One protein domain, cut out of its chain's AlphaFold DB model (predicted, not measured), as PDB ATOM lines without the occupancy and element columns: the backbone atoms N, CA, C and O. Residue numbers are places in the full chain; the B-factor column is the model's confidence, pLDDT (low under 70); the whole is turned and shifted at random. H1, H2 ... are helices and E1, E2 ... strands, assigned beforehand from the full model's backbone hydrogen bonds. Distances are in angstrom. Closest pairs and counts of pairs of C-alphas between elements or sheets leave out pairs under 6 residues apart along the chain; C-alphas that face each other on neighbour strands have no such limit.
ATOM      1  N   ARG A 663     171.767 113.920 158.444       92.19
ATOM      2  CA  ARG A 663     171.541 115.349 158.173       92.19
ATOM      3  C   ARG A 663     170.972 115.573 156.774       92.19
ATOM      4  O   ARG A 663     170.000 116.306 156.611       92.19
ATOM      5  N   ASP A 664     171.577 114.949 155.768       91.50
ATOM      6  CA  ASP A 664     171.148 115.082 154.377       91.50
ATOM      7  C   ASP A 664     169.786 114.435 154.135       91.50
ATOM      8  O   ASP A 664     168.976 114.998 153.402       91.50
ATOM      9  N   PHE A 665     169.493 113.323 154.813       94.19
ATOM     10  CA  PHE A 665     168.178 112.691 154.790       94.19
ATOM     11  C   PHE A 665     167.087 113.628 155.314       94.19
ATOM     12  O   PHE A 665     166.086 113.836 154.629       94.19
ATOM     13  N   VAL A 666     167.287 114.240 156.487       93.56
ATOM     14  CA  VAL A 666     166.318 115.194 157.053       93.56
ATOM     15  C   VAL A 666     166.149 116.409 156.140       93.56
ATOM     16  O   VAL A 666     165.024 116.817 155.866       93.56
ATOM     17  N   ARG A 667     167.250 116.958 155.610       91.88
ATOM     18  CA  ARG A 667     167.217 118.127 154.719       91.88
ATOM     19  C   ARG A 667     166.460 117.851 153.418       91.88
ATOM     20  O   ARG A 667     165.631 118.664 153.023       91.88
ATOM     21  N   GLN A 668     166.735 116.727 152.756       91.19
ATOM     22  CA  GLN A 668     166.126 116.395 151.462       91.19
ATOM     23  C   GLN A 668     164.669 115.926 151.593       91.19
ATOM     24  O   GLN A 668     163.880 116.144 150.681       91.19
ATOM     25  N   ASN A 669     164.284 115.350 152.737       93.88
ATOM     26  CA  ASN A 669     162.915 114.881 152.985       93.88
ATOM     27  C   ASN A 669     162.110 115.794 153.918       93.88
ATOM     28  O   ASN A 669     161.077 115.377 154.439       93.88
ATOM     29  N   ARG A 670     162.551 117.041 154.134       91.00
ATOM     30  CA  ARG A 670     161.919 117.966 155.089       91.00
ATOM     31  C   ARG A 670     160.419 118.138 154.842       91.00
ATOM     32  O   ARG A 670     159.648 118.103 155.793       91.00
ATOM     33  N   ALA A 671     160.007 118.286 153.582       86.19
ATOM     34  CA  ALA A 671     158.597 118.425 153.215       86.19
ATOM     35  C   ALA A 671     157.769 117.187 153.613       86.19
ATOM     36  O   ALA A 671     156.730 117.325 154.255       86.19
ATOM     37  N   GLY A 672     158.269 115.981 153.325       88.69
ATOM     38  CA  GLY A 672     157.632 114.725 153.732       88.69
ATOM     39  C   GLY A 672     157.590 114.523 155.248       88.69
ATOM     40  O   GLY A 672     156.593 114.035 155.776       88.69
ATOM     41  N   LEU A 673     158.632 114.941 155.973       93.38
ATOM     42  CA  LEU A 673     158.660 114.896 157.439       93.38
ATOM     43  C   LEU A 673     157.655 115.876 158.061       93.38
ATOM     44  O   LEU A 673     156.945 115.504 158.993       93.38
ATOM     45  N   LEU A 674     157.541 117.095 157.524       90.81
ATOM     46  CA  LEU A 674     156.517 118.061 157.932       90.81
ATOM     47  C   LEU A 674     155.107 117.529 157.676       90.81
ATOM     48  O   LEU A 674     154.243 117.664 158.539       90.81
ATOM     49  N   LEU A 675     154.888 116.873 156.534       87.00
ATOM     50  CA  LEU A 675     153.612 116.234 156.223       87.00
ATOM     51  C   LEU A 675     153.297 115.090 157.197       87.00
ATOM     52  O   LEU A 675     152.172 114.985 157.678       87.00
ATOM     53  N   ALA A 676     154.284 114.258 157.544       89.81
ATOM     54  CA  ALA A 676     154.110 113.192 158.529       89.81
ATOM     55  C   ALA A 676     153.739 113.743 159.917       89.81
ATOM     56  O   ALA A 676     152.855 113.195 160.576       89.81
ATOM     57  N   VAL A 677     154.363 114.849 160.335       93.38
ATOM     58  CA  VAL A 677     154.042 115.549 161.589       93.38
ATOM     59  C   VAL A 677     152.643 116.164 161.544       93.38
ATOM     60  O   VAL A 677     151.860 115.955 162.468       93.38
ATOM     61  N   ALA A 678     152.285 116.857 160.461       87.62
ATOM     62  CA  ALA A 678     150.946 117.418 160.283       87.62
ATOM     63  C   ALA A 678     149.867 116.323 160.333       87.62
ATOM     64  O   ALA A 678     148.869 116.467 161.035       87.62
ATOM     65  N   ASN A 679     150.111 115.186 159.675       85.31
ATOM     66  CA  ASN A 679     149.220 114.025 159.690       85.31
ATOM     67  C   ASN A 679     149.106 113.365 161.069       85.31
ATOM     68  O   ASN A 679     148.069 112.779 161.376       85.31
ATOM     69  N   ALA A 680     150.164 113.403 161.879       89.50
ATOM     70  CA  ALA A 680     150.119 112.919 163.253       89.50
ATOM     71  C   ALA A 680     149.297 113.860 164.147       89.50
ATOM     72  O   ALA A 680     148.492 113.390 164.948       89.50
ATOM     73  N   ASN A 681     149.443 115.173 163.954       91.44
ATOM     74  CA  ASN A 681     148.744 116.188 164.742       91.44
ATOM     75  C   ASN A 681     147.270 116.367 164.352       91.44
ATOM     76  O   ASN A 681     146.479 116.805 165.179       91.44
ATOM     77  N   ALA A 682     146.873 116.002 163.130       83.50
ATOM     78  CA  ALA A 682     145.492 116.136 162.653       83.50
ATOM     79  C   ALA A 682     144.454 115.351 163.482       83.50
ATOM     80  O   ALA A 682     143.267 115.656 163.413       83.50
ATOM     81  N   GLY A 683     144.886 114.333 164.236       72.12
ATOM     82  CA  GLY A 683     144.028 113.528 165.112       72.12
ATOM     83  C   GLY A 683     144.105 113.888 166.599       72.12
ATOM     84  O   GLY A 683     143.577 113.128 167.406       72.12
ATOM     85  N   LEU A 684     144.793 114.972 166.967       82.75
ATOM     86  CA  LEU A 684     144.951 115.403 168.360       82.75
ATOM     87  C   LEU A 684     143.765 116.260 168.833       82.75
ATOM     88  O   LEU A 684     143.140 116.969 168.041       82.75
ATOM     89  N   ALA A 685     143.458 116.190 170.128       82.56
ATOM     90  CA  ALA A 685     142.459 117.035 170.776       82.56
ATOM     91  C   ALA A 685     142.961 118.483 170.950       82.56
ATOM     92  O   ALA A 685     144.137 118.785 170.759       82.56
ATOM     93  N   ALA A 686     142.066 119.405 171.319       76.25
ATOM     94  CA  ALA A 686     142.406 120.826 171.464       76.25
ATOM     95  C   ALA A 686     143.416 121.112 172.599       76.25
ATOM     96  O   ALA A 686     144.114 122.121 172.553       76.25
ATOM     97  N   ASP A 687     143.483 120.240 173.604       83.56
ATOM     98  CA  ASP A 687     144.353 120.303 174.785       83.56
ATOM     99  C   ASP A 687     145.593 119.387 174.691       83.56
ATOM    100  O   ASP A 687     146.374 119.270 175.643       83.56
ATOM    101  N   ASP A 688     145.796 118.743 173.541       90.38
ATOM    102  CA  ASP A 688     146.956 117.900 173.283       90.38
ATOM    103  C   ASP A 688     148.187 118.719 172.871       90.38
ATOM    104  O   ASP A 688     148.115 119.711 172.145       90.38
ATOM    105  N   ILE A 689     149.362 118.257 173.300       92.88
ATOM    106  CA  ILE A 689     150.648 118.842 172.929       92.88
ATOM    107  C   ILE A 689     151.014 118.347 171.524       92.88
ATOM    108  O   ILE A 689     151.192 117.136 171.339       92.88
ATOM    109  N   PRO A 690     151.197 119.239 170.535       94.19
ATOM    110  CA  PRO A 690     151.536 118.825 169.184       94.19
ATOM    111  C   PRO A 690     152.927 118.184 169.119       94.19
ATOM    112  O   PRO A 690     153.865 118.545 169.846       94.19
ATOM    113  N   LEU A 691     153.078 117.229 168.204       95.44
ATOM    114  CA  LEU A 691     154.381 116.752 167.769       95.44
ATOM    115  C   LEU A 691     155.022 117.828 166.887       95.44
ATOM    116  O   LEU A 691     154.383 118.333 165.965       95.44
ATOM    117  N   HIS A 692     156.283 118.168 167.134       94.12
ATOM    118  CA  HIS A 692     157.019 119.109 166.289       94.12
ATOM    119  C   HIS A 692     157.980 118.370 165.356       94.12
ATOM    120  O   HIS A 692     158.413 117.254 165.642       94.12
ATOM    121  N   LEU A 693     158.390 119.012 164.254       94.19
ATOM    122  CA  LEU A 693     159.417 118.455 163.361       94.19
ATOM    123  C   LEU A 693     160.699 118.099 164.124       94.19
ATOM    124  O   LEU A 693     161.296 117.058 163.872       94.19
ATOM    125  N   ARG A 694     161.081 118.934 165.096       94.19
ATOM    126  CA  ARG A 694     162.235 118.706 165.970       94.19
ATOM    127  C   ARG A 694     162.159 117.372 166.712       94.19
ATOM    128  O   ARG A 694     163.153 116.655 166.724       94.19
ATOM    129  N   ASP A 695     160.990 117.026 167.257       96.00
ATOM    130  CA  ASP A 695     160.772 115.762 167.969       96.00
ATOM    131  C   ASP A 695     161.100 114.580 167.043       96.00
ATOM    132  O   ASP A 695     161.933 113.732 167.360       96.00
ATOM    133  N   LEU A 696     160.524 114.578 165.838       95.62
ATOM    134  CA  LEU A 696     160.760 113.527 164.849       95.62
ATOM    135  C   LEU A 696     162.225 113.481 164.376       95.62
ATOM    136  O   LEU A 696     162.776 112.397 164.197       95.62
ATOM    137  N   VAL A 697     162.877 114.632 164.197       96.19
ATOM    138  CA  VAL A 697     164.288 114.708 163.782       96.19
ATOM    139  C   VAL A 697     165.227 114.166 164.857       96.19
ATOM    140  O   VAL A 697     166.134 113.399 164.526       96.19
ATOM    141  N   VAL A 698     165.002 114.497 166.133       96.38
ATOM    142  CA  VAL A 698     165.776 113.933 167.249       96.38
ATOM    143  C   VAL A 698     165.663 112.410 167.248       96.38
ATOM    144  O   VAL A 698     166.684 111.724 167.337       96.38
ATOM    145  N   LEU A 699     164.460 111.867 167.049       96.38
ATOM    146  CA  LEU A 699     164.264 110.419 166.999       96.38
ATOM    147  C   LEU A 699     164.845 109.776 165.731       96.38
ATOM    148  O   LEU A 699     165.350 108.664 165.809       96.38
ATOM    149  N   ILE A 700     164.892 110.466 164.589       95.38
ATOM    150  CA  ILE A 700     165.640 109.988 163.410       95.38
ATOM    151  C   ILE A 700     167.139 109.914 163.718       95.38
ATOM    152  O   ILE A 700     167.811 108.949 163.356       95.38
ATOM    153  N   TYR A 701     167.690 110.910 164.407       95.19
ATOM    154  CA  TYR A 701     169.100 110.886 164.786       95.19
ATOM    155  C   TYR A 701     169.410 109.789 165.806       95.19
ATOM    156  O   TYR A 701     170.510 109.231 165.784       95.19
ATOM    157  N   CYS A 702     168.455 109.472 166.668       93.50
ATOM    158  CA  CYS A 702     168.597 108.487 167.724       93.50
ATOM    159  C   CYS A 702     168.359 107.054 167.219       93.50
ATOM    160  O   CYS A 702     169.226 106.194 167.382       93.50
ATOM    161  N   GLU A 703     167.215 106.796 166.598       93.94
ATOM    162  CA  GLU A 703     166.690 105.445 166.373       93.94
ATOM    163  C   GLU A 703     166.728 105.000 164.911       93.94
ATOM    164  O   GLU A 703     166.478 103.831 164.631       93.94
ATOM    165  N   ALA A 704     167.020 105.888 163.952       92.75
ATOM    166  CA  ALA A 704     166.955 105.481 162.554       92.75
ATOM    167  C   ALA A 704     168.054 104.474 162.183       92.75
ATOM    168  O   ALA A 704     169.232 104.647 162.513       92.75
ATOM    169  N   GLY A 705     167.656 103.472 161.402       90.19
ATOM    170  CA  GLY A 705     168.528 102.508 160.759       90.19
ATOM    171  C   GLY A 705     169.643 103.199 159.987       90.19
ATOM    172  O   GLY A 705     169.393 103.987 159.071       90.19
ATOM    173  N   PHE A 706     170.885 102.912 160.371       88.50
ATOM    174  CA  PHE A 706     172.066 103.544 159.800       88.50
ATOM    175  C   PHE A 706     173.169 102.510 159.605       88.50
ATOM    176  O   PHE A 706     173.673 101.931 160.569       88.50
ATOM    177  N   ARG A 707     173.556 102.276 158.350       84.50
ATOM    178  CA  ARG A 707     174.538 101.253 157.981       84.50
ATOM    179  C   ARG A 707     175.527 101.821 156.970       84.50
ATOM    180  O   ARG A 707     175.135 102.467 156.006       84.50
ATOM    181  N   ASN A 708     176.820 101.581 157.190       83.12
ATOM    182  CA  ASN A 708     177.908 102.027 156.306       83.12
ATOM    183  C   ASN A 708     177.887 103.536 155.974       83.12
ATOM    184  O   ASN A 708     178.216 103.932 154.861       83.12
ATOM    185  N   GLY A 709     177.494 104.386 156.928       82.88
ATOM    186  CA  GLY A 709     177.470 105.839 156.732       82.88
ATOM    187  C   GLY A 709     176.220 106.385 156.029       82.88
ATOM    188  O   GLY A 709     176.162 107.591 155.791       82.88
ATOM    189  N   ALA A 710     175.223 105.544 155.737       90.94
ATOM    190  CA  ALA A 710     173.986 105.943 155.072       90.94
ATOM    191  C   ALA A 710     172.722 105.438 155.794       90.94
ATOM    192  O   ALA A 710     172.770 104.474 156.563       90.94
ATOM    193  N   MET A 711     171.587 106.095 155.535       92.12
ATOM    194  CA  MET A 711     170.267 105.659 156.009       92.12
ATOM    195  C   MET A 711     169.888 104.301 155.410       92.12
ATOM    196  O   MET A 711     170.049 104.081 154.209       92.12
ATOM    197  N   ASP A 712     169.324 103.418 156.232       92.75
ATOM    198  CA  ASP A 712     168.904 102.072 155.836       92.75
ATOM    199  C   ASP A 712     167.418 101.838 156.174       92.75
ATOM    200  O   ASP A 712     167.082 101.480 157.305       92.75
ATOM    201  N   PRO A 713     166.498 102.011 155.205       90.00
ATOM    202  CA  PRO A 713     165.078 101.719 155.396       90.00
ATOM    203  C   PRO A 713     164.749 100.244 155.620       90.00
ATOM    204  O   PRO A 713     163.594  99.931 155.900       90.00
ATOM    205  N   GLN A 714     165.715  99.337 155.456       89.56
ATOM    206  CA  GLN A 714     165.556  97.901 155.683       89.56
ATOM    207  C   GLN A 714     166.263  97.427 156.956       89.56
ATOM    208  O   GLN A 714     166.401  96.216 157.152       89.56
ATOM    209  N   ALA A 715     166.688  98.363 157.809       88.56
ATOM    210  CA  ALA A 715     167.410  98.063 159.030       88.56
ATOM    211  C   ALA A 715     166.648  97.096 159.946       88.56
ATOM    212  O   ALA A 715     165.413  97.056 159.980       88.56
ATOM    213  N   TYR A 716     167.444  96.322 160.678       88.12
ATOM    214  CA  TYR A 716     167.010  95.419 161.730       88.12
ATOM    215  C   TYR A 716     167.436  96.005 163.074       88.12
ATOM    216  O   TYR A 716     168.619  96.309 163.261       88.12
ATOM    217  N   HIS A 717     166.480  96.169 163.983       87.12
ATOM    218  CA  HIS A 717     166.688  96.773 165.299       87.12
ATOM    219  C   HIS A 717     166.739  95.708 166.402       87.12
ATOM    220  O   HIS A 717     166.511  94.521 166.163       87.12
ATOM    221  N   SER A 718     167.128  96.106 167.613       77.31
ATOM    222  CA  SER A 718     167.501  95.182 168.692       77.31
ATOM    223  C   SER A 718     166.371  94.290 169.210       77.31
ATOM    224  O   SER A 718     166.677  93.239 169.769       77.31
ATOM    225  N   LEU A 719     165.100  94.668 169.032       75.88
ATOM    226  CA  LEU A 719     163.943  93.890 169.489       75.88
ATOM    227  C   LEU A 719     163.223  93.185 168.326       75.88
ATOM    228  O   LEU A 719     162.121  92.673 168.497       75.88
ATOM    229  N   GLY A 720     163.857  93.104 167.150       79.06
ATOM    230  CA  GLY A 720     163.308  92.420 165.976       79.06
ATOM    231  C   GLY A 720     162.507  93.312 165.029       79.06
ATOM    232  O   GLY A 720     161.960  92.820 164.040       79.06
ATOM    233  N   GLU A 721     162.459  94.620 165.283       89.19
ATOM    234  CA  GLU A 721     161.753  95.576 164.439       89.19
ATOM    235  C   GLU A 721     162.438  95.733 163.077       89.19
ATOM    236  O   GLU A 721     163.669  95.705 162.957       89.19
ATOM    237  N   ARG A 722     161.631  95.947 162.031       88.94
ATOM    238  CA  ARG A 722     162.122  96.170 160.664       88.94
ATOM    239  C   ARG A 722     161.673  97.515 160.111       88.94
ATOM    240  O   ARG A 722     160.487  97.833 160.122       88.94
ATOM    241  N   GLY A 723     162.604  98.261 159.523       91.19
ATOM    242  CA  GLY A 723     162.311  99.544 158.880       91.19
ATOM    243  C   GLY A 723     163.340 100.619 159.206       91.19
ATOM    244  O   GLY A 723     164.269 100.385 159.979       91.19
ATOM    245  N   LEU A 724     163.153 101.822 158.650       93.94
ATOM    246  CA  LEU A 724     164.001 102.961 159.004       93.94
ATOM    247  C   LEU A 724     163.882 103.276 160.499       93.94
ATOM    248  O   LEU A 724     164.898 103.417 161.160       93.94
ATOM    249  N   LEU A 725     162.662 103.375 161.024       95.06
ATOM    250  CA  LEU A 725     162.369 103.663 162.427       95.06
ATOM    251  C   LEU A 725     161.726 102.431 163.088       95.06
ATOM    252  O   LEU A 725     160.817 101.844 162.486       95.06
ATOM    253  N   PRO A 726     162.160 102.035 164.295       92.94
ATOM    254  CA  PRO A 726     161.631 100.859 164.983       92.94
ATOM    255  C   PRO A 726     160.223 101.141 165.520       92.94
ATOM    256  O   PRO A 726     160.040 101.981 166.395       92.94
ATOM    257  N   LEU A 727     159.202 100.468 164.985       91.44
ATOM    258  CA  LEU A 727     157.838 100.557 165.518       91.44
ATOM    259  C   LEU A 727     157.689  99.582 166.694       91.44
ATOM    260  O   LEU A 727     158.097  98.434 166.538       91.44
ATOM    261  N   PRO A 728     157.083  99.982 167.825       87.31
ATOM    262  CA  PRO A 728     156.912  99.081 168.958       87.31
ATOM    263  C   PRO A 728     155.936  97.943 168.625       87.31
ATOM    264  O   PRO A 728     155.034  98.087 167.795       87.31
ATOM    265  N   ASP A 729     156.084  96.811 169.302       83.94
ATOM    266  CA  ASP A 729     155.212  95.643 169.160       83.94
ATOM    267  C   ASP A 729     153.759  95.916 169.578       83.94
ATOM    268  O   ASP A 729     152.829  95.416 168.944       83.94
ATOM    269  N   ASN A 730     153.562  96.800 170.556       83.31
ATOM    270  CA  ASN A 730     152.268  97.281 171.028       83.31
ATOM    271  C   ASN A 730     151.751  98.523 170.275       83.31
ATOM    272  O   ASN A 730     150.995  99.319 170.828       83.31
ATOM    273  N   LEU A 731     152.119  98.721 169.003       85.62
ATOM    274  CA  LEU A 731     151.701  99.894 168.220       85.62
ATOM    275  C   LEU A 731     150.173 100.117 168.209       85.62
ATOM    276  O   LEU A 731     149.728 101.263 168.247       85.62
ATOM    277  N   SER A 732     149.368  99.048 168.209       82.56
ATOM    278  CA  SER A 732     147.896  99.123 168.242       82.56
ATOM    279  C   SER A 732     147.382  99.773 169.520       82.56
ATOM    280  O   SER A 732     146.415 100.532 169.463       82.56
ATOM    281  N   TYR A 733     148.052  99.528 170.653       82.56
ATOM    282  CA  TYR A 733     147.756 100.216 171.901       82.56
ATOM    283  C   TYR A 733     147.895 101.713 171.682       82.56
ATOM    284  O   TYR A 733     146.960 102.436 171.982       82.56
ATOM    285  N   TRP A 734     148.992 102.185 171.092       83.81
ATOM    286  CA  TRP A 734     149.270 103.615 170.970       83.81
ATOM    287  C   TRP A 734     148.364 104.357 169.996       83.81
ATOM    288  O   TRP A 734     147.787 105.371 170.377       83.81
ATOM    289  N   ILE A 735     148.243 103.873 168.759       82.69
ATOM    290  CA  ILE A 735     147.587 104.624 167.674       82.69
ATOM    291  C   ILE A 735     146.204 104.082 167.285       82.69
ATOM    292  O   ILE A 735     145.528 104.707 166.468       82.69
ATOM    293  N   GLY A 736     145.771 102.959 167.867       72.12
ATOM    294  CA  GLY A 736     144.487 102.319 167.572       72.12
ATOM    295  C   GLY A 736     144.391 101.704 166.166       72.12
ATOM    296  O   GLY A 736     145.233 101.926 165.296       72.12
ATOM    297  N   GLY A 737     143.326 100.926 165.938       69.81
ATOM    298  CA  GLY A 737     142.992 100.334 164.635       69.81
ATOM    299  C   GLY A 737     143.881  99.162 164.193       69.81
ATOM    300  O   GLY A 737     144.724  98.668 164.939       69.81
ATOM    301  N   GLU A 738     143.674  98.699 162.954       68.19
ATOM    302  CA  GLU A 738     144.518  97.674 162.329       68.19
ATOM    303  C   GLU A 738     145.911  98.240 162.020       68.19
ATOM    304  O   GLU A 738     146.106  99.025 161.085       68.19
ATOM    305  N   VAL A 739     146.904  97.811 162.798       76.94
ATOM    306  CA  VAL A 739     148.307  98.186 162.604       76.94
ATOM    307  C   VAL A 739     149.112  97.018 162.022       76.94
ATOM    308  O   VAL A 739     148.818  95.854 162.302       76.94
ATOM    309  N   PRO A 740     150.145  97.277 161.202       77.44
ATOM    310  CA  PRO A 740     151.058  96.228 160.761       77.44
ATOM    311  C   PRO A 740     151.862  95.655 161.937       77.44
ATOM    312  O   PRO A 740     152.178  96.382 162.875       77.44
ATOM    313  N   ARG A 741     152.265  94.382 161.847       76.38
ATOM    314  CA  ARG A 741     153.224  93.791 162.794       76.38
ATOM    315  C   ARG A 741     154.551  94.564 162.780       76.38
ATOM    316  O   ARG A 741     155.015  94.953 161.707       76.38
ATOM    317  N   HIS A 742     155.166  94.737 163.948       73.75
ATOM    318  CA  HIS A 742     156.430  95.468 164.130       73.75
ATOM    319  C   HIS A 742     157.631  94.828 163.400       73.75
ATOM    320  O   HIS A 742     158.554  95.521 162.972       73.75
ATOM    321  N   ASP A 743     157.588  93.507 163.206       81.69
ATOM    322  CA  ASP A 743     158.587  92.700 162.494       81.69
ATOM    323  C   ASP A 743     158.430  92.749 160.959       81.69
ATOM    324  O   ASP A 743     159.241  92.187 160.214       81.69
ATOM    325  N   ARG A 744     157.395  93.424 160.442       84.06
ATOM    326  CA  ARG A 744     157.128  93.535 159.007       84.06
ATOM    327  C   ARG A 744     157.840  94.749 158.419       84.06
ATOM    328  O   ARG A 744     157.579  95.880 158.802       84.06
ATOM    329  N   LEU A 745     158.647  94.526 157.380       85.69
ATOM    330  CA  LEU A 745     159.232  95.620 156.605       85.69
ATOM    331  C   LEU A 745     158.127  96.423 155.894       85.69
ATOM    332  O   LEU A 745     157.379  95.879 155.077       85.69
ATOM    333  N   LEU A 746     158.038  97.717 156.203       85.56
ATOM    334  CA  LEU A 746     157.061  98.639 155.624       85.56
ATOM    335  C   LEU A 746     157.703  99.561 154.580       85.56
ATOM    336  O   LEU A 746     158.887  99.881 154.691       85.56
ATOM    337  N   PRO A 747     156.925 100.064 153.600       88.75
ATOM    338  CA  PRO A 747     157.366 101.174 152.765       88.75
ATOM    339  C   PRO A 747     157.803 102.363 153.627       88.75
ATOM    340  O   PRO A 747     157.136 102.685 154.613       88.75
ATOM    341  N   LEU A 748     158.884 103.038 153.226       87.25
ATOM    342  CA  LEU A 748     159.520 104.119 153.988       87.25
ATOM    343  C   LEU A 748     158.520 105.194 154.454       87.25
ATOM    344  O   LEU A 748     158.468 105.519 155.638       87.25
ATOM    345  N   ALA A 749     157.652 105.656 153.551       86.12
ATOM    346  CA  ALA A 749     156.612 106.639 153.859       86.12
ATOM    347  C   ALA A 749     155.656 106.171 154.972       86.12
ATOM    348  O   ALA A 749     155.289 106.938 155.864       86.12
ATOM    349  N   ARG A 750     155.264 104.890 154.942       87.31
ATOM    350  CA  ARG A 750     154.347 104.300 155.923       87.31
ATOM    351  C   ARG A 750     155.033 104.083 157.269       87.31
ATOM    352  O   ARG A 750     154.415 104.356 158.291       87.31
ATOM    353  N   ASN A 751     156.295 103.647 157.272       92.69
ATOM    354  CA  ASN A 751     157.094 103.505 158.491       92.69
ATOM    355  C   ASN A 751     157.241 104.851 159.223       92.69
ATOM    356  O   ASN A 751     156.906 104.934 160.402       92.69
ATOM    357  N   ILE A 752     157.614 105.920 158.511       92.94
ATOM    358  CA  ILE A 752     157.763 107.264 159.096       92.94
ATOM    359  C   ILE A 752     156.425 107.822 159.588       92.94
ATOM    360  O   ILE A 752     156.357 108.366 160.686       92.94
ATOM    361  N   THR A 753     155.348 107.659 158.815       90.06
ATOM    362  CA  THR A 753     154.025 108.178 159.200       90.06
ATOM    363  C   THR A 753     153.480 107.491 160.452       90.06
ATOM    364  O   THR A 753     152.971 108.159 161.350       90.06
ATOM    365  N   LEU A 754     153.586 106.160 160.538       91.31
ATOM    366  CA  LEU A 754     153.147 105.417 161.722       91.31
ATOM    367  C   LEU A 754     153.997 105.764 162.943       91.31
ATOM    368  O   LEU A 754     153.449 105.926 164.030       91.31
ATOM    369  N   TYR A 755     155.304 105.943 162.752       94.75
ATOM    370  CA  TYR A 755     156.197 106.334 163.833       94.75
ATOM    371  C   TYR A 755     155.881 107.750 164.338       94.75
ATOM    372  O   TYR A 755     155.767 107.953 165.541       94.75
ATOM    373  N   ALA A 756     155.617 108.713 163.449       94.69
ATOM    374  CA  ALA A 756     155.180 110.055 163.842       94.69
ATOM    375  C   ALA A 756     153.855 110.027 164.629       94.69
ATOM    376  O   ALA A 756     153.742 110.667 165.671       94.69
ATOM    377  N   ARG A 757     152.866 109.233 164.191       91.75
ATOM    378  CA  ARG A 757     151.606 109.046 164.939       91.75
ATOM    379  C   ARG A 757     151.841 108.444 166.321       91.75
ATOM    380  O   ARG A 757     151.248 108.899 167.293       91.75
ATOM    381  N   TYR A 758     152.721 107.450 166.407       94.81
ATOM    382  CA  TYR A 758     153.121 106.847 167.673       94.81
ATOM    383  C   TYR A 758     153.736 107.887 168.621       94.81
ATOM    384  O   TYR A 758     153.266 108.026 169.747       94.81
ATOM    385  N   LEU A 759     154.701 108.684 168.154       96.31
ATOM    386  CA  LEU A 759     155.321 109.740 168.960       96.31
ATOM    387  C   LEU A 759     154.310 110.792 169.443       96.31
ATOM    388  O   LEU A 759     154.365 111.203 170.601       96.31
ATOM    389  N   ALA A 760     153.363 111.203 168.591       94.75
ATOM    390  CA  ALA A 760     152.305 112.138 168.979       94.75
ATOM    391  C   ALA A 760     151.423 111.578 170.109       94.75
ATOM    392  O   ALA A 760     151.036 112.313 171.018       94.75
ATOM    393  N   GLN A 761     151.158 110.267 170.098       93.19
ATOM    394  CA  GLN A 761     150.417 109.587 171.162       93.19
ATOM    395  C   GLN A 761     151.242 109.430 172.444       93.19
ATOM    396  O   GLN A 761     150.692 109.597 173.527       93.19
ATOM    397  N   VAL A 762     152.559 109.209 172.364       94.69
ATOM    398  CA  VAL A 762     153.434 109.182 173.556       94.69
ATOM    399  C   VAL A 762     153.375 110.501 174.337       94.69
ATOM    400  O   VAL A 762     153.401 110.481 175.565       94.69
ATOM    401  N   LYS A 763     153.223 111.648 173.660       94.62
ATOM    402  CA  LYS A 763     153.112 112.963 174.324       94.62
ATOM    403  C   LYS A 763     151.777 113.193 175.050       94.62
ATOM    404  O   LYS A 763     151.699 114.053 175.930       94.62
ATOM    405  N   ASN A 764     150.724 112.453 174.696       93.12
ATOM    406  CA  ASN A 764     149.344 112.824 175.036       93.12
ATOM    407  C   ASN A 764     148.516 111.723 175.698       93.12
ATOM    408  O   ASN A 764     147.612 112.006 176.481       93.12
ATOM    409  N   ARG A 765     148.838 110.455 175.453       87.94
ATOM    410  CA  ARG A 765     148.089 109.336 176.010       87.94
ATOM    411  C   ARG A 765     148.458 109.102 177.473       87.94
ATOM    412  O   ARG A 765     149.622 108.895 177.808       87.94
ATOM    413  N   ALA A 766     147.452 109.084 178.344       84.62
ATOM    414  CA  ALA A 766     147.618 108.657 179.729       84.62
ATOM    415  C   ALA A 766     147.785 107.129 179.789       84.62
ATOM    416  O   ALA A 766     146.923 106.398 179.303       84.62
ATOM    417  N   VAL A 767     148.889 106.653 180.373       80.06
ATOM    418  CA  VAL A 767     149.185 105.210 180.458       80.06
ATOM    419  C   VAL A 767     148.805 104.624 181.816       80.06
ATOM    420  O   VAL A 767     148.000 103.702 181.885       80.06
ATOM    421  N   ARG A 768     149.393 105.140 182.901       84.25
ATOM    422  CA  ARG A 768     149.151 104.679 184.277       84.25
ATOM    423  C   ARG A 768     149.434 105.790 185.294       84.25
ATOM    424  O   ARG A 768     150.260 106.651 184.989       84.25
ATOM    425  N   PRO A 769     148.829 105.769 186.493       83.38
ATOM    426  CA  PRO A 769     149.200 106.683 187.572       83.38
ATOM    427  C   PRO A 769     150.676 106.529 187.978       83.38
ATOM    428  O   PRO A 769     151.228 105.430 187.945       83.38
ATOM    429  N   SER A 770     151.317 107.634 188.356       80.56
ATOM    430  CA  SER A 770     152.713 107.708 188.800       80.56
ATOM    431  C   SER A 770     152.937 108.904 189.733       80.56
ATOM    432  O   SER A 770     152.073 109.773 189.849       80.56
ATOM    433  N   SER A 771     154.120 108.997 190.352       78.19
ATOM    434  CA  SER A 771     154.518 110.141 191.191       78.19
ATOM    435  C   SER A 771     154.530 111.495 190.466       78.19
ATOM    436  O   SER A 771     154.521 112.532 191.123       78.19
ATOM    437  N   ALA A 772     154.514 111.507 189.128       75.19
ATOM    438  CA  ALA A 772     154.438 112.713 188.300       75.19
ATOM    439  C   ALA A 772     153.061 112.904 187.623       75.19
ATOM    440  O   ALA A 772     152.965 113.605 186.619       75.19
ATOM    441  N   GLY A 773     152.004 112.257 188.132       87.50
ATOM    442  CA  GLY A 773     150.676 112.229 187.504       87.50
ATOM    443  C   GLY A 773     150.497 111.015 186.588       87.50
ATOM    444  O   GLY A 773     151.013 109.933 186.867       87.50
ATOM    445  N   MET A 774     149.766 111.156 185.486       86.88
ATOM    446  CA  MET A 774     149.617 110.112 184.469       86.88
ATOM    447  C   MET A 774     150.898 109.971 183.641       86.88
ATOM    448  O   MET A 774     151.301 110.891 182.923       86.88
ATOM    449  N   LEU A 775     151.524 108.794 183.721       83.50
ATOM    450  CA  LEU A 775     152.803 108.494 183.087       83.50
ATOM    451  C   LEU A 775     152.768 108.770 181.577       83.50
ATOM    452  O   LEU A 775     151.817 108.411 180.879       83.50
ATOM    453  N   TYR A 776     153.856 109.400 181.131       92.44
ATOM    454  CA  TYR A 776     154.082 110.089 179.859       92.44
ATOM    455  C   TYR A 776     153.303 111.388 179.684       92.44
ATOM    456  O   TYR A 776     153.943 112.439 179.696       92.44
ATOM    457  N   ARG A 777     151.969 111.351 179.579       93.38
ATOM    458  CA  ARG A 777     151.143 112.546 179.310       93.38
ATOM    459  C   ARG A 777     151.502 113.735 180.208       93.38
ATOM    460  O   ARG A 777     151.705 114.843 179.709       93.38
ATOM    461  N   ASP A 778     151.592 113.506 181.515       93.75
ATOM    462  CA  ASP A 778     151.794 114.587 182.482       93.75
ATOM    463  C   ASP A 778     153.278 114.993 182.599       93.75
ATOM    464  O   ASP A 778     153.569 116.126 182.975       93.75
ATOM    465  N   LEU A 779     154.224 114.152 182.146       95.31
ATOM    466  CA  LEU A 779     155.649 114.516 182.069       95.31
ATOM    467  C   LEU A 779     155.887 115.658 181.070       95.31
ATOM    468  O   LEU A 779     156.664 116.568 181.346       95.31
ATOM    469  N   PHE A 780     155.193 115.636 179.927       95.88
ATOM    470  CA  PHE A 780     155.272 116.702 178.921       95.88
ATOM    471  C   PHE A 780     154.521 117.977 179.328       95.88
ATOM    472  O   PHE A 780     154.755 119.029 178.740       95.88
ATOM    473  N   ARG A 781     153.633 117.887 180.327       94.38
ATOM    474  CA  ARG A 781     152.837 119.006 180.862       94.38
ATOM    475  C   ARG A 781     153.452 119.631 182.117       94.38
ATOM    476  O   ARG A 781     152.905 120.595 182.646       94.38
ATOM    477  N   ALA A 782     154.578 119.104 182.597       93.25
ATOM    478  CA  ALA A 782     155.307 119.685 183.716       93.25
ATOM    479  C   ALA A 782     155.809 121.095 183.365       93.25
ATOM    480  O   ALA A 782     156.278 121.324 182.250       93.25
ATOM    481  N   SER A 783     155.750 122.025 184.324       87.81
ATOM    482  CA  SER A 783     156.049 123.453 184.111       87.81
ATOM    483  C   SER A 783     157.427 123.709 183.490       87.81
ATOM    484  O   SER A 783     157.570 124.568 182.635       87.81
ATOM    485  N   GLU A 784     158.430 122.911 183.854       91.19
ATOM    486  CA  GLU A 784     159.812 123.020 183.355       91.19
ATOM    487  C   GLU A 784     160.061 122.290 182.020       91.19
ATOM    488  O   GLU A 784     161.183 122.288 181.509       91.19
ATOM    489  N   ILE A 785     159.038 121.644 181.451       95.25
ATOM    490  CA  ILE A 785     159.109 120.884 180.192       95.25
ATOM    491  C   ILE A 785     158.193 121.490 179.124       95.25
ATOM    492  O   ILE A 785     158.600 121.604 177.966       95.25
ATOM    493  N   ILE A 786     156.973 121.887 179.490       92.38
ATOM    494  CA  ILE A 786     155.927 122.288 178.538       92.38
ATOM    495  C   ILE A 786     156.334 123.489 177.668       92.38
ATOM    496  O   ILE A 786     156.076 123.477 176.467       92.38
ATOM    497  N   ASP A 787     157.079 124.446 178.223       89.56
ATOM    498  CA  ASP A 787     157.554 125.637 177.501       89.56
ATOM    499  C   ASP A 787     158.978 125.479 176.927       89.56
ATOM    500  O   ASP A 787     159.519 126.390 176.297       89.56
ATOM    501  N   HIS A 788     159.595 124.304 177.098       93.12
ATOM    502  CA  HIS A 788     160.968 124.014 176.682       93.12
ATOM    503  C   HIS A 788     161.003 122.931 175.591       93.12
ATOM    504  O   HIS A 788     161.177 121.744 175.888       93.12
ATOM    505  N   PRO A 789     160.893 123.299 174.299       90.81
ATOM    506  CA  PRO A 789     160.776 122.329 173.207       90.81
ATOM    507  C   PRO A 789     162.000 121.412 173.068       90.81
ATOM    508  O   PRO A 789     161.868 120.271 172.639       90.81
ATOM    509  N   GLU A 790     163.194 121.871 173.449       92.44
ATOM    510  CA  GLU A 790     164.404 121.032 173.466       92.44
ATOM    511  C   GLU A 790     164.334 119.944 174.545       92.44
ATOM    512  O   GLU A 790     164.630 118.779 174.265       92.44
ATOM    513  N   ARG A 791     163.847 120.293 175.745       94.75
ATOM    514  CA  ARG A 791     163.618 119.336 176.835       94.75
ATOM    515  C   ARG A 791     162.529 118.334 176.474       94.75
ATOM    516  O   ARG A 791     162.686 117.156 176.776       94.75
ATOM    517  N   GLN A 792     161.471 118.758 175.776       95.44
ATOM    518  CA  GLN A 792     160.450 117.835 175.266       95.44
ATOM    519  C   GLN A 792     161.042 116.801 174.307       95.44
ATOM    520  O   GLN A 792     160.792 115.608 174.475       95.44
ATOM    521  N   SER A 793     161.851 117.225 173.329       95.44
ATOM    522  CA  SER A 793     162.458 116.288 172.379       95.44
ATOM    523  C   SER A 793     163.456 115.341 173.064       95.44
ATOM    524  O   SER A 793     163.482 114.151 172.748       95.44
ATOM    525  N   ALA A 794     164.239 115.832 174.033       95.06
ATOM    526  CA  ALA A 794     165.154 115.004 174.823       95.06
ATOM    527  C   ALA A 794     164.408 113.993 175.714       95.06
ATOM    528  O   ALA A 794     164.771 112.815 175.751       95.06
ATOM    529  N   LEU A 795     163.334 114.426 176.383       96.88
ATOM    530  CA  LEU A 795     162.464 113.570 177.190       96.88
ATOM    531  C   LEU A 795     161.823 112.475 176.335       96.88
ATOM    532  O   LEU A 795     161.853 111.304 176.714       96.88
ATOM    533  N   LEU A 796     161.291 112.836 175.164       96.81
ATOM    534  CA  LEU A 796     160.713 111.879 174.226       96.81
ATOM    535  C   LEU A 796     161.754 110.843 173.781       96.81
ATOM    536  O   LEU A 796     161.462 109.650 173.803       96.81
ATOM    537  N   ALA A 797     162.982 111.264 173.462       95.38
ATOM    538  CA  ALA A 797     164.062 110.345 173.109       95.38
ATOM    539  C   ALA A 797     164.389 109.356 174.241       95.38
ATOM    540  O   ALA A 797     164.543 108.163 173.986       95.38
ATOM    541  N   GLY A 798     164.447 109.809 175.496       94.38
ATOM    542  CA  GLY A 798     164.694 108.913 176.627       94.38
ATOM    543  C   GLY A 798     163.520 107.994 176.973       94.38
ATOM    544  O   GLY A 798     163.744 106.861 177.399       94.38
ATOM    545  N   ILE A 799     162.276 108.432 176.746       95.19
ATOM    546  CA  ILE A 799     161.092 107.564 176.841       95.19
ATOM    547  C   ILE A 799     161.196 106.423 175.826       95.19
ATOM    548  O   ILE A 799     161.077 105.261 176.212       95.19
ATOM    549  N   ILE A 800     161.483 106.742 174.562       94.06
ATOM    550  CA  ILE A 800     161.630 105.749 173.489       94.06
ATOM    551  C   ILE A 800     162.817 104.815 173.738       94.06
ATOM    552  O   ILE A 800     162.718 103.615 173.506       94.06
ATOM    553  N   HIS A 801     163.912 105.332 174.297       88.62
ATOM    554  CA  HIS A 801     165.058 104.513 174.694       88.62
ATOM    555  C   HIS A 801     164.816 103.701 175.986       88.62
ATOM    556  O   HIS A 801     165.669 102.934 176.435       88.62
ATOM    557  N   GLY A 802     163.636 103.849 176.592       89.94
ATOM    558  CA  GLY A 802     163.152 103.003 177.671       89.94
ATOM    559  C   GLY A 802     163.669 103.370 179.060       89.94
ATOM    560  O   GLY A 802     163.783 102.484 179.905       89.94
ATOM    561  N   TYR A 803     163.957 104.649 179.333       92.75
ATOM    562  CA  TYR A 803     164.370 105.118 180.671       92.75
ATOM    563  C   TYR A 803     163.260 105.010 181.724       92.75
ATOM    564  O   TYR A 803     163.523 105.108 182.914       92.75
ATOM    565  N   PHE A 804     162.017 104.783 181.303       92.62
ATOM    566  CA  PHE A 804     160.863 104.603 182.188       92.62
ATOM    567  C   PHE A 804     160.357 103.150 182.202       92.62
ATOM    568  O   PHE A 804     159.287 102.869 182.743       92.62
ATOM    569  N   VAL A 805     161.113 102.219 181.604       88.38
ATOM    570  CA  VAL A 805     160.734 100.809 181.450       88.38
ATOM    571  C   VAL A 805     161.577  99.951 182.390       88.38
ATOM    572  O   VAL A 805     162.790  99.853 182.222       88.38
ATOM    573  N   GLY A 806     160.936  99.314 183.375       85.94
ATOM    574  CA  GLY A 806     161.625  98.614 184.471       85.94
ATOM    575  C   GLY A 806     162.586  97.508 184.031       85.94
ATOM    576  O   GLY A 806     163.658  97.372 184.612       85.94
ATOM    577  N   GLN A 807     162.272  96.802 182.942       85.88
ATOM    578  CA  GLN A 807     163.128  95.743 182.387       85.88
ATOM    579  C   GLN A 807     164.518  96.233 181.944       85.88
ATOM    580  O   GLN A 807     165.448  95.441 181.836       85.88
ATOM    581  N   ASN A 808     164.675  97.541 181.713       86.38
ATOM    582  CA  ASN A 808     165.948  98.150 181.336       86.38
ATOM    583  C   ASN A 808     166.788  98.568 182.554       86.38
ATOM    584  O   ASN A 808     167.774  99.288 182.408       86.38
ATOM    585  N   PHE A 809     166.426  98.127 183.759       89.81
ATOM    586  CA  PHE A 809     167.168  98.374 184.990       89.81
ATOM    587  C   PHE A 809     167.550  97.044 185.638       89.81
ATOM    588  O   PHE A 809     166.786  96.085 185.618       89.81
ATOM    589  N   ARG A 810     168.739  96.978 186.246       85.94
ATOM    590  CA  ARG A 810     169.259  95.769 186.912       85.94
ATOM    591  C   ARG A 810     168.384  95.307 188.081       85.94
ATOM    592  O   ARG A 810     168.394  94.129 188.409       85.94
ATOM    593  N   SER A 811     167.636  96.226 188.687       82.31
ATOM    594  CA  SER A 811     166.626  95.956 189.717       82.31
ATOM    595  C   SER A 811     165.316  95.386 189.157       82.31
ATOM    596  O   SER A 811     164.460  94.974 189.933       82.31
ATOM    597  N   GLY A 812     165.108  95.426 187.837       82.06
ATOM    598  CA  GLY A 812     163.814  95.166 187.199       82.06
ATOM    599  C   GLY A 812     162.775  96.280 187.404       82.06
ATOM    600  O   GLY A 812     161.650  96.164 186.919       82.06
ATOM    601  N   GLN A 813     163.133  97.370 188.091       81.56
ATOM    602  CA  GLN A 813     162.251  98.500 188.391       81.56
ATOM    603  C   GLN A 813     162.880  99.818 187.937       81.56
ATOM    604  O   GLN A 813     164.029 100.115 188.261       81.56
ATOM    605  N   ALA A 814     162.112 100.623 187.198       84.44
ATOM    606  CA  ALA A 814     162.539 101.960 186.799       84.44
ATOM    607  C   ALA A 814     162.439 102.925 187.995       84.44
ATOM    608  O   ALA A 814     161.536 102.760 188.818       84.44
ATOM    609  N   PRO A 815     163.313 103.940 188.088       88.38
ATOM    610  CA  PRO A 815     163.202 104.990 189.092       88.38
ATOM    611  C   PRO A 815     161.858 105.707 189.033       88.38
ATOM    612  O   PRO A 815     161.201 105.751 187.990       88.38
ATOM    613  N   GLU A 816     161.503 106.349 190.144       90.31
ATOM    614  CA  GLU A 816     160.312 107.186 190.217       90.31
ATOM    615  C   GLU A 816     160.306 108.235 189.089       90.31
ATOM    616  O   GLU A 816     161.276 108.995 188.958       90.31
ATOM    617  N   PRO A 817     159.234 108.331 188.276       92.25
ATOM    618  CA  PRO A 817     159.184 109.249 187.141       92.25
ATOM    619  C   PRO A 817     159.479 110.706 187.505       92.25
ATOM    620  O   PRO A 817     160.144 111.396 186.735       92.25
ATOM    621  N   ALA A 818     159.070 111.155 188.697       89.81
ATOM    622  CA  ALA A 818     159.391 112.488 189.204       89.81
ATOM    623  C   ALA A 818     160.908 112.725 189.371       89.81
ATOM    624  O   ALA A 818     161.392 113.829 189.120       89.81
ATOM    625  N   GLN A 819     161.683 111.698 189.742       91.38
ATOM    626  CA  GLN A 819     163.139 111.802 189.892       91.38
ATOM    627  C   GLN A 819     163.838 111.950 188.539       91.38
ATOM    628  O   GLN A 819     164.734 112.783 188.399       91.38
ATOM    629  N   LEU A 820     163.427 111.167 187.536       93.44
ATOM    630  CA  LEU A 820     163.962 111.290 186.176       93.44
ATOM    631  C   LEU A 820     163.556 112.624 185.549       93.44
ATOM    632  O   LEU A 820     164.402 113.309 184.976       93.44
ATOM    633  N   LEU A 821     162.296 113.031 185.718       95.00
ATOM    634  CA  LEU A 821     161.792 114.325 185.261       95.00
ATOM    635  C   LEU A 821     162.626 115.481 185.829       95.00
ATOM    636  O   LEU A 821     163.079 116.330 185.069       95.00
ATOM    637  N   ALA A 822     162.935 115.466 187.130       93.44
ATOM    638  CA  ALA A 822     163.774 116.487 187.760       93.44
ATOM    639  C   ALA A 822     165.186 116.593 187.148       93.44
ATOM    640  O   ALA A 822     165.785 117.668 187.181       93.44
ATOM    641  N   ARG A 823     165.727 115.505 186.582       95.00
ATOM    642  CA  ARG A 823     167.020 115.505 185.875       95.00
ATOM    643  C   ARG A 823     166.905 116.122 184.479       95.00
ATOM    644  O   ARG A 823     167.786 116.890 184.102       95.00
ATOM    645  N   TYR A 824     165.807 115.871 183.762       94.94
ATOM    646  CA  TYR A 824     165.500 116.565 182.503       94.94
ATOM    647  C   TYR A 824     165.301 118.069 182.704       94.94
ATOM    648  O   TYR A 824     165.829 118.858 181.928       94.94
ATOM    649  N   CYS A 825     164.618 118.484 183.775       93.12
ATOM    650  CA  CYS A 825     164.424 119.904 184.096       93.12
ATOM    651  C   CYS A 825     165.736 120.651 184.403       93.12
ATOM    652  O   CYS A 825     165.754 121.878 184.422       93.12
ATOM    653  N   ARG A 826     166.832 119.926 184.664       93.38
ATOM    654  CA  ARG A 826     168.177 120.473 184.906       93.38
ATOM    655  C   ARG A 826     169.095 120.388 183.683       93.38
ATOM    656  O   ARG A 826     170.287 120.645 183.827       93.38
ATOM    657  N   ASP A 827     168.571 119.982 182.525       91.81
ATOM    658  CA  ASP A 827     169.329 119.811 181.278       91.81
ATOM    659  C   ASP A 827     170.549 118.878 181.429       91.81
ATOM    660  O   ASP A 827     171.596 119.075 180.809       91.81
ATOM    661  N   LEU A 828     170.433 117.851 182.284       93.81
ATOM    662  CA  LEU A 828     171.506 116.874 182.460       93.81
ATOM    663  C   LEU A 828     171.659 116.001 181.201       93.81
ATOM    664  O   LEU A 828     170.653 115.633 180.590       93.81
ATOM    665  N   PRO A 829     172.891 115.611 180.822       92.38
ATOM    666  CA  PRO A 829     173.107 114.719 179.688       92.38
ATOM    667  C   PRO A 829     172.567 113.306 179.957       92.38
ATOM    668  O   PRO A 829     172.407 112.882 181.104       92.38
ATOM    669  N   ALA A 830     172.313 112.550 178.886       91.31
ATOM    670  CA  ALA A 830     171.688 111.227 178.919       91.31
ATOM    671  C   ALA A 830     172.352 110.230 179.885       91.31
ATOM    672  O   ALA A 830     171.655 109.431 180.504       91.31
ATOM    673  N   ASP A 831     173.677 110.273 180.036       89.62
ATOM    674  CA  ASP A 831     174.414 109.426 180.976       89.62
ATOM    675  C   ASP A 831     174.174 109.810 182.440       89.62
ATOM    676  O   ASP A 831     174.037 108.924 183.281       89.62
ATOM    677  N   GLN A 832     174.039 111.102 182.738       91.56
ATOM    678  CA  GLN A 832     173.698 111.608 184.070       91.56
ATOM    679  C   GLN A 832     172.212 111.444 184.406       91.56
ATOM    680  O   GLN A 832     171.864 111.208 185.565       91.56
ATOM    681  N   ILE A 833     171.321 111.495 183.408       92.94
ATOM    682  CA  ILE A 833     169.882 111.262 183.607       92.94
ATOM    683  C   ILE A 833     169.627 109.886 184.229       92.94
ATOM    684  O   ILE A 833     168.804 109.783 185.134       92.94
ATOM    685  N   VAL A 834     170.364 108.851 183.823       91.75
ATOM    686  CA  VAL A 834     170.231 107.481 184.358       91.75
ATOM    687  C   VAL A 834     171.397 107.069 185.269       91.75
ATOM    688  O   VAL A 834     171.580 105.893 185.576       91.75
ATOM    689  N   GLN A 835     172.209 108.020 185.734       90.62
ATOM    690  CA  GLN A 835     173.322 107.710 186.631       90.62
ATOM    691  C   GLN A 835     172.819 107.313 188.024       90.62
ATOM    692  O   GLN A 835     171.946 107.974 188.601       90.62
ATOM    693  N   GLY A 836     173.383 106.241 188.574       86.50
ATOM    694  CA  GLY A 836     173.048 105.696 189.886       86.50
ATOM    695  C   GLY A 836     171.673 105.033 189.952       86.50
ATOM    696  O   GLY A 836     171.219 104.704 191.042       86.50
ATOM    697  N   THR A 837     170.994 104.850 188.815       87.38
ATOM    698  CA  THR A 837     169.668 104.220 188.767       87.38
ATOM    699  C   THR A 837     169.739 102.723 188.477       87.38
ATOM    700  O   THR A 837     168.722 102.044 188.564       87.38
ATOM    701  N   GLY A 838     170.908 102.197 188.087       88.06
ATOM    702  CA  GLY A 838     171.073 100.797 187.701       88.06
ATOM    703  C   GLY A 838     170.584 100.484 186.286       88.06
ATOM    704  O   GLY A 838     170.220  99.341 186.017       88.06
ATOM    705  N   TYR A 839     170.548 101.468 185.381       91.19
ATOM    706  CA  TYR A 839     170.136 101.264 183.986       91.19
ATOM    707  C   TYR A 839     171.108 100.313 183.262       91.19
ATOM    708  O   TYR A 839     172.321 100.377 183.457       91.19
ATOM    709  N   VAL A 840     170.606  99.414 182.412       86.81
ATOM    710  CA  VAL A 840     171.414  98.338 181.797       86.81
ATOM    711  C   VAL A 840     172.577  98.853 180.946       86.81
ATOM    712  O   VAL A 840     173.603  98.182 180.839       86.81
ATOM    713  N   HIS A 841     172.455 100.062 180.393       83.81
ATOM    714  CA  HIS A 841     173.507 100.718 179.611       83.81
ATOM    715  C   HIS A 841     174.234 101.840 180.368       83.81
ATOM    716  O   HIS A 841     174.970 102.615 179.749       83.81
ATOM    717  N   GLU A 842     174.068 101.930 181.691       78.75
ATOM    718  CA  GLU A 842     174.823 102.861 182.532       78.75
ATOM    719  C   GLU A 842     176.337 102.655 182.322       78.75
ATOM    720  O   GLU A 842     176.815 101.524 182.222       78.75
ATOM    721  N   GLN A 843     177.094 103.751 182.201       72.75
ATOM    722  CA  GLN A 843     178.546 103.769 181.930       72.75
ATOM    723  C   GLN A 843     178.990 103.228 180.553       72.75
ATOM    724  O   GLN A 843     180.187 103.170 180.265       72.75
ATOM    725  N   THR A 844     178.065 102.879 179.657       80.50
ATOM    726  CA  THR A 844     178.421 102.476 178.288       80.50
ATOM    727  C   THR A 844     178.629 103.685 177.369       80.50
ATOM    728  O   THR A 844     178.139 104.791 177.609       80.50
ATOM    729  N   ALA A 845     179.326 103.481 176.248       83.06
ATOM    730  CA  ALA A 845     179.416 104.498 175.198       83.06
ATOM    731  C   ALA A 845     178.054 104.800 174.532       83.06
ATOM    732  O   ALA A 845     177.927 105.827 173.871       83.06
ATOM    733  N   ILE A 846     177.034 103.951 174.729       83.50
ATOM    734  CA  ILE A 846     175.700 104.093 174.125       83.50
ATOM    735  C   ILE A 846     175.032 105.392 174.584       83.50
ATOM    736  O   ILE A 846     174.536 106.137 173.744       83.50
ATOM    737  N   LEU A 847     175.089 105.717 175.881       88.31
ATOM    738  CA  LEU A 847     174.471 106.933 176.431       88.31
ATOM    739  C   LEU A 847     175.185 108.211 175.965       88.31
ATOM    740  O   LEU A 847     174.535 109.195 175.621       88.31
ATOM    741  N   ARG A 848     176.520 108.175 175.850       87.00
ATOM    742  CA  ARG A 848     177.303 109.289 175.284       87.00
ATOM    743  C   ARG A 848     177.014 109.492 173.794       87.00
ATOM    744  O   ARG A 848     176.839 110.623 173.353       87.00
ATOM    745  N   ASN A 849     176.890 108.403 173.032       87.56
ATOM    746  CA  ASN A 849     176.488 108.456 171.624       87.56
ATOM    747  C   ASN A 849     175.049 108.965 171.466       87.56
ATOM    748  O   ASN A 849     174.762 109.713 170.532       87.56
ATOM    749  N   ARG A 850     174.148 108.594 172.384       90.00
ATOM    750  CA  ARG A 850     172.768 109.086 172.426       90.00
ATOM    751  C   ARG A 850     172.739 110.594 172.637       90.00
ATOM    752  O   ARG A 850     172.127 111.286 171.831       90.00
ATOM    753  N   GLN A 851     173.459 111.101 173.641       93.56
ATOM    754  CA  GLN A 851     173.564 112.541 173.872       93.56
ATOM    755  C   GLN A 851     174.137 113.259 172.646       93.56
ATOM    756  O   GLN A 851     173.554 114.228 172.178       93.56
ATOM    757  N   ALA A 852     175.209 112.731 172.046       91.94
ATOM    758  CA  ALA A 852     175.796 113.319 170.845       91.94
ATOM    759  C   ALA A 852     174.818 113.365 169.653       91.94
ATOM    760  O   ALA A 852     174.860 114.321 168.876       91.94
ATOM    761  N   ASN A 853     173.940 112.363 169.503       93.25
ATOM    762  CA  ASN A 853     172.882 112.348 168.488       93.25
ATOM    763  C   ASN A 853     171.787 113.385 168.784       93.25
ATOM    764  O   ASN A 853     171.372 114.083 167.858       93.25
ATOM    765  N   ILE A 854     171.357 113.512 170.046       94.31
ATOM    766  CA  ILE A 854     170.398 114.538 170.487       94.31
ATOM    767  C   ILE A 854     170.980 115.930 170.212       94.31
ATOM    768  O   ILE A 854     170.365 116.717 169.497       94.31
ATOM    769  N   ASP A 855     172.209 116.200 170.655       93.44
ATOM    770  CA  ASP A 855     172.882 117.481 170.427       93.44
ATOM    771  C   ASP A 855     173.065 117.761 168.931       93.44
ATOM    772  O   ASP A 855     172.895 118.887 168.474       93.44
ATOM    773  N   ALA A 856     173.419 116.750 168.132       91.50
ATOM    774  CA  ALA A 856     173.574 116.912 166.688       91.50
ATOM    775  C   ALA A 856     172.254 117.256 165.991       91.50
ATOM    776  O   ALA A 856     172.273 118.037 165.042       91.50
ATOM    777  N   ALA A 857     171.133 116.704 166.455       92.44
ATOM    778  CA  ALA A 857     169.814 117.075 165.971       92.44
ATOM    779  C   ALA A 857     169.427 118.493 166.419       92.44
ATOM    780  O   ALA A 857     168.937 119.260 165.598       92.44
ATOM    781  N   LEU A 858     169.686 118.869 167.675       89.88
ATOM    782  CA  LEU A 858     169.297 120.173 168.230       89.88
ATOM    783  C   LEU A 858     170.183 121.342 167.764       89.88
ATOM    784  O   LEU A 858     169.702 122.465 167.661       89.88
ATOM    785  N   ARG A 859     171.455 121.099 167.409       85.31
ATOM    786  CA  ARG A 859     172.387 122.124 166.886       85.31
ATOM    787  C   ARG A 859     171.979 122.719 165.539       85.31
ATOM    788  O   ARG A 859     172.513 123.752 165.140       85.31
ATOM    789  N   HIS A 860     171.128 122.031 164.792       77.25
ATOM    790  CA  HIS A 860     170.668 122.485 163.491       77.25
ATOM    791  C   HIS A 860     169.297 123.133 163.648       77.25
ATOM    792  O   HIS A 860     168.389 122.536 164.220       77.25
TER     793      HIS A 860
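Overview. This is residues 663 to 860 of the 863 residues of the protein "Trypsin-like peptidase domain-containing protein" of Paracoccus seriniphilus (UniProt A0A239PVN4). H3 and H7 lie near the middle of a rounded helical body and, with H10, make a bundle of three helices. On one side of this core are H2 and H5, with H1 near H3 and short H4 on H5; on the other side are H6, H8, H9 and a small hairpin of strands, E1 and E2. The printed part has 198 residues, with ten named helices and two named strands in the order H1 H2 H3 H4 H5 E1 E2 H6 H7 H8 H9 H10; the class is mostly helix, and the sheet, order E1 - E2, is antiparallel. The whole is compact, with a radius of gyration of the C-alphas of 16.0 A and spans of 41 by 39 by 32 A.

Along the chain. H1, residues 663 to 668, begins with C-alpha 663 at (171.541, 115.349, 158.173). H2 is residues 670 to 681, 16.4 A long, and H3 is residues 693 to 703, 15.2 A. After H4, residues 731 to 735, comes H5, residues 748 to 762, the longest helix at 21.1 A. E1 is residues 766 to 770, E2 residues 773 to 776, and H6 residues 783 to 786. H7, residues 789 to 800, is 16.6 A long and begins at (160.776, 122.329, 173.207). H8 is residues 817 to 824, H9 residues 830 to 833, and H10, residues 845 to 858, 19.9 A long, ends at (169.297, 120.173, 168.230).

Arrangement. H3 touches H10 at a shallow tilt of 25 degrees, opposite ways, the closest C-alphas being those of Val 698 and Ala 857, 5.3 A apart. H3 touches H7, with residues 792 to 797 of H7 alone, at 36 degrees, only just a steep tilt; the closest C-alphas, of Asp 695 and Ser 793, are 4.8 A apart. H2 touches H5 at a steep tilt of 43 degrees, the same way, closest at the C-alphas of Ala 680 and Arg 757, 4.5 A. H4 touches H5 at Ile 735 and Tyr 758, their closest C-alphas, 6.0 A. H7 and H8 only just touch, with 3 pairs of C-alphas within 8 A, the closest those of Arg 791 and Tyr 824, 6.6 A. H9 touches H10, with C-alphas of Asp 831 and Leu 847 closest at 5.2 A. In the hairpin, N 770 and O 773 at 2.8 A and N 775 and O 768 at 2.8 A are within hydrogen-bond range. Every O i to N i+4 pair is within range in H1, H2, H3, H4, H5, H7, H8 and H10; H6 and H9 are too short for such a pair.

Size, cuts and confidence. The C-alphas farthest apart, of Ala 671 and Ser 811, are 43.6 A apart. The printed part has no cut. The long links are H2 to H3, H3 to H4, H4 to H5, H7 to H8 and H9 to H10. Mean pLDDT of the printed part is 88.9, with residues 737 to 738 under 70.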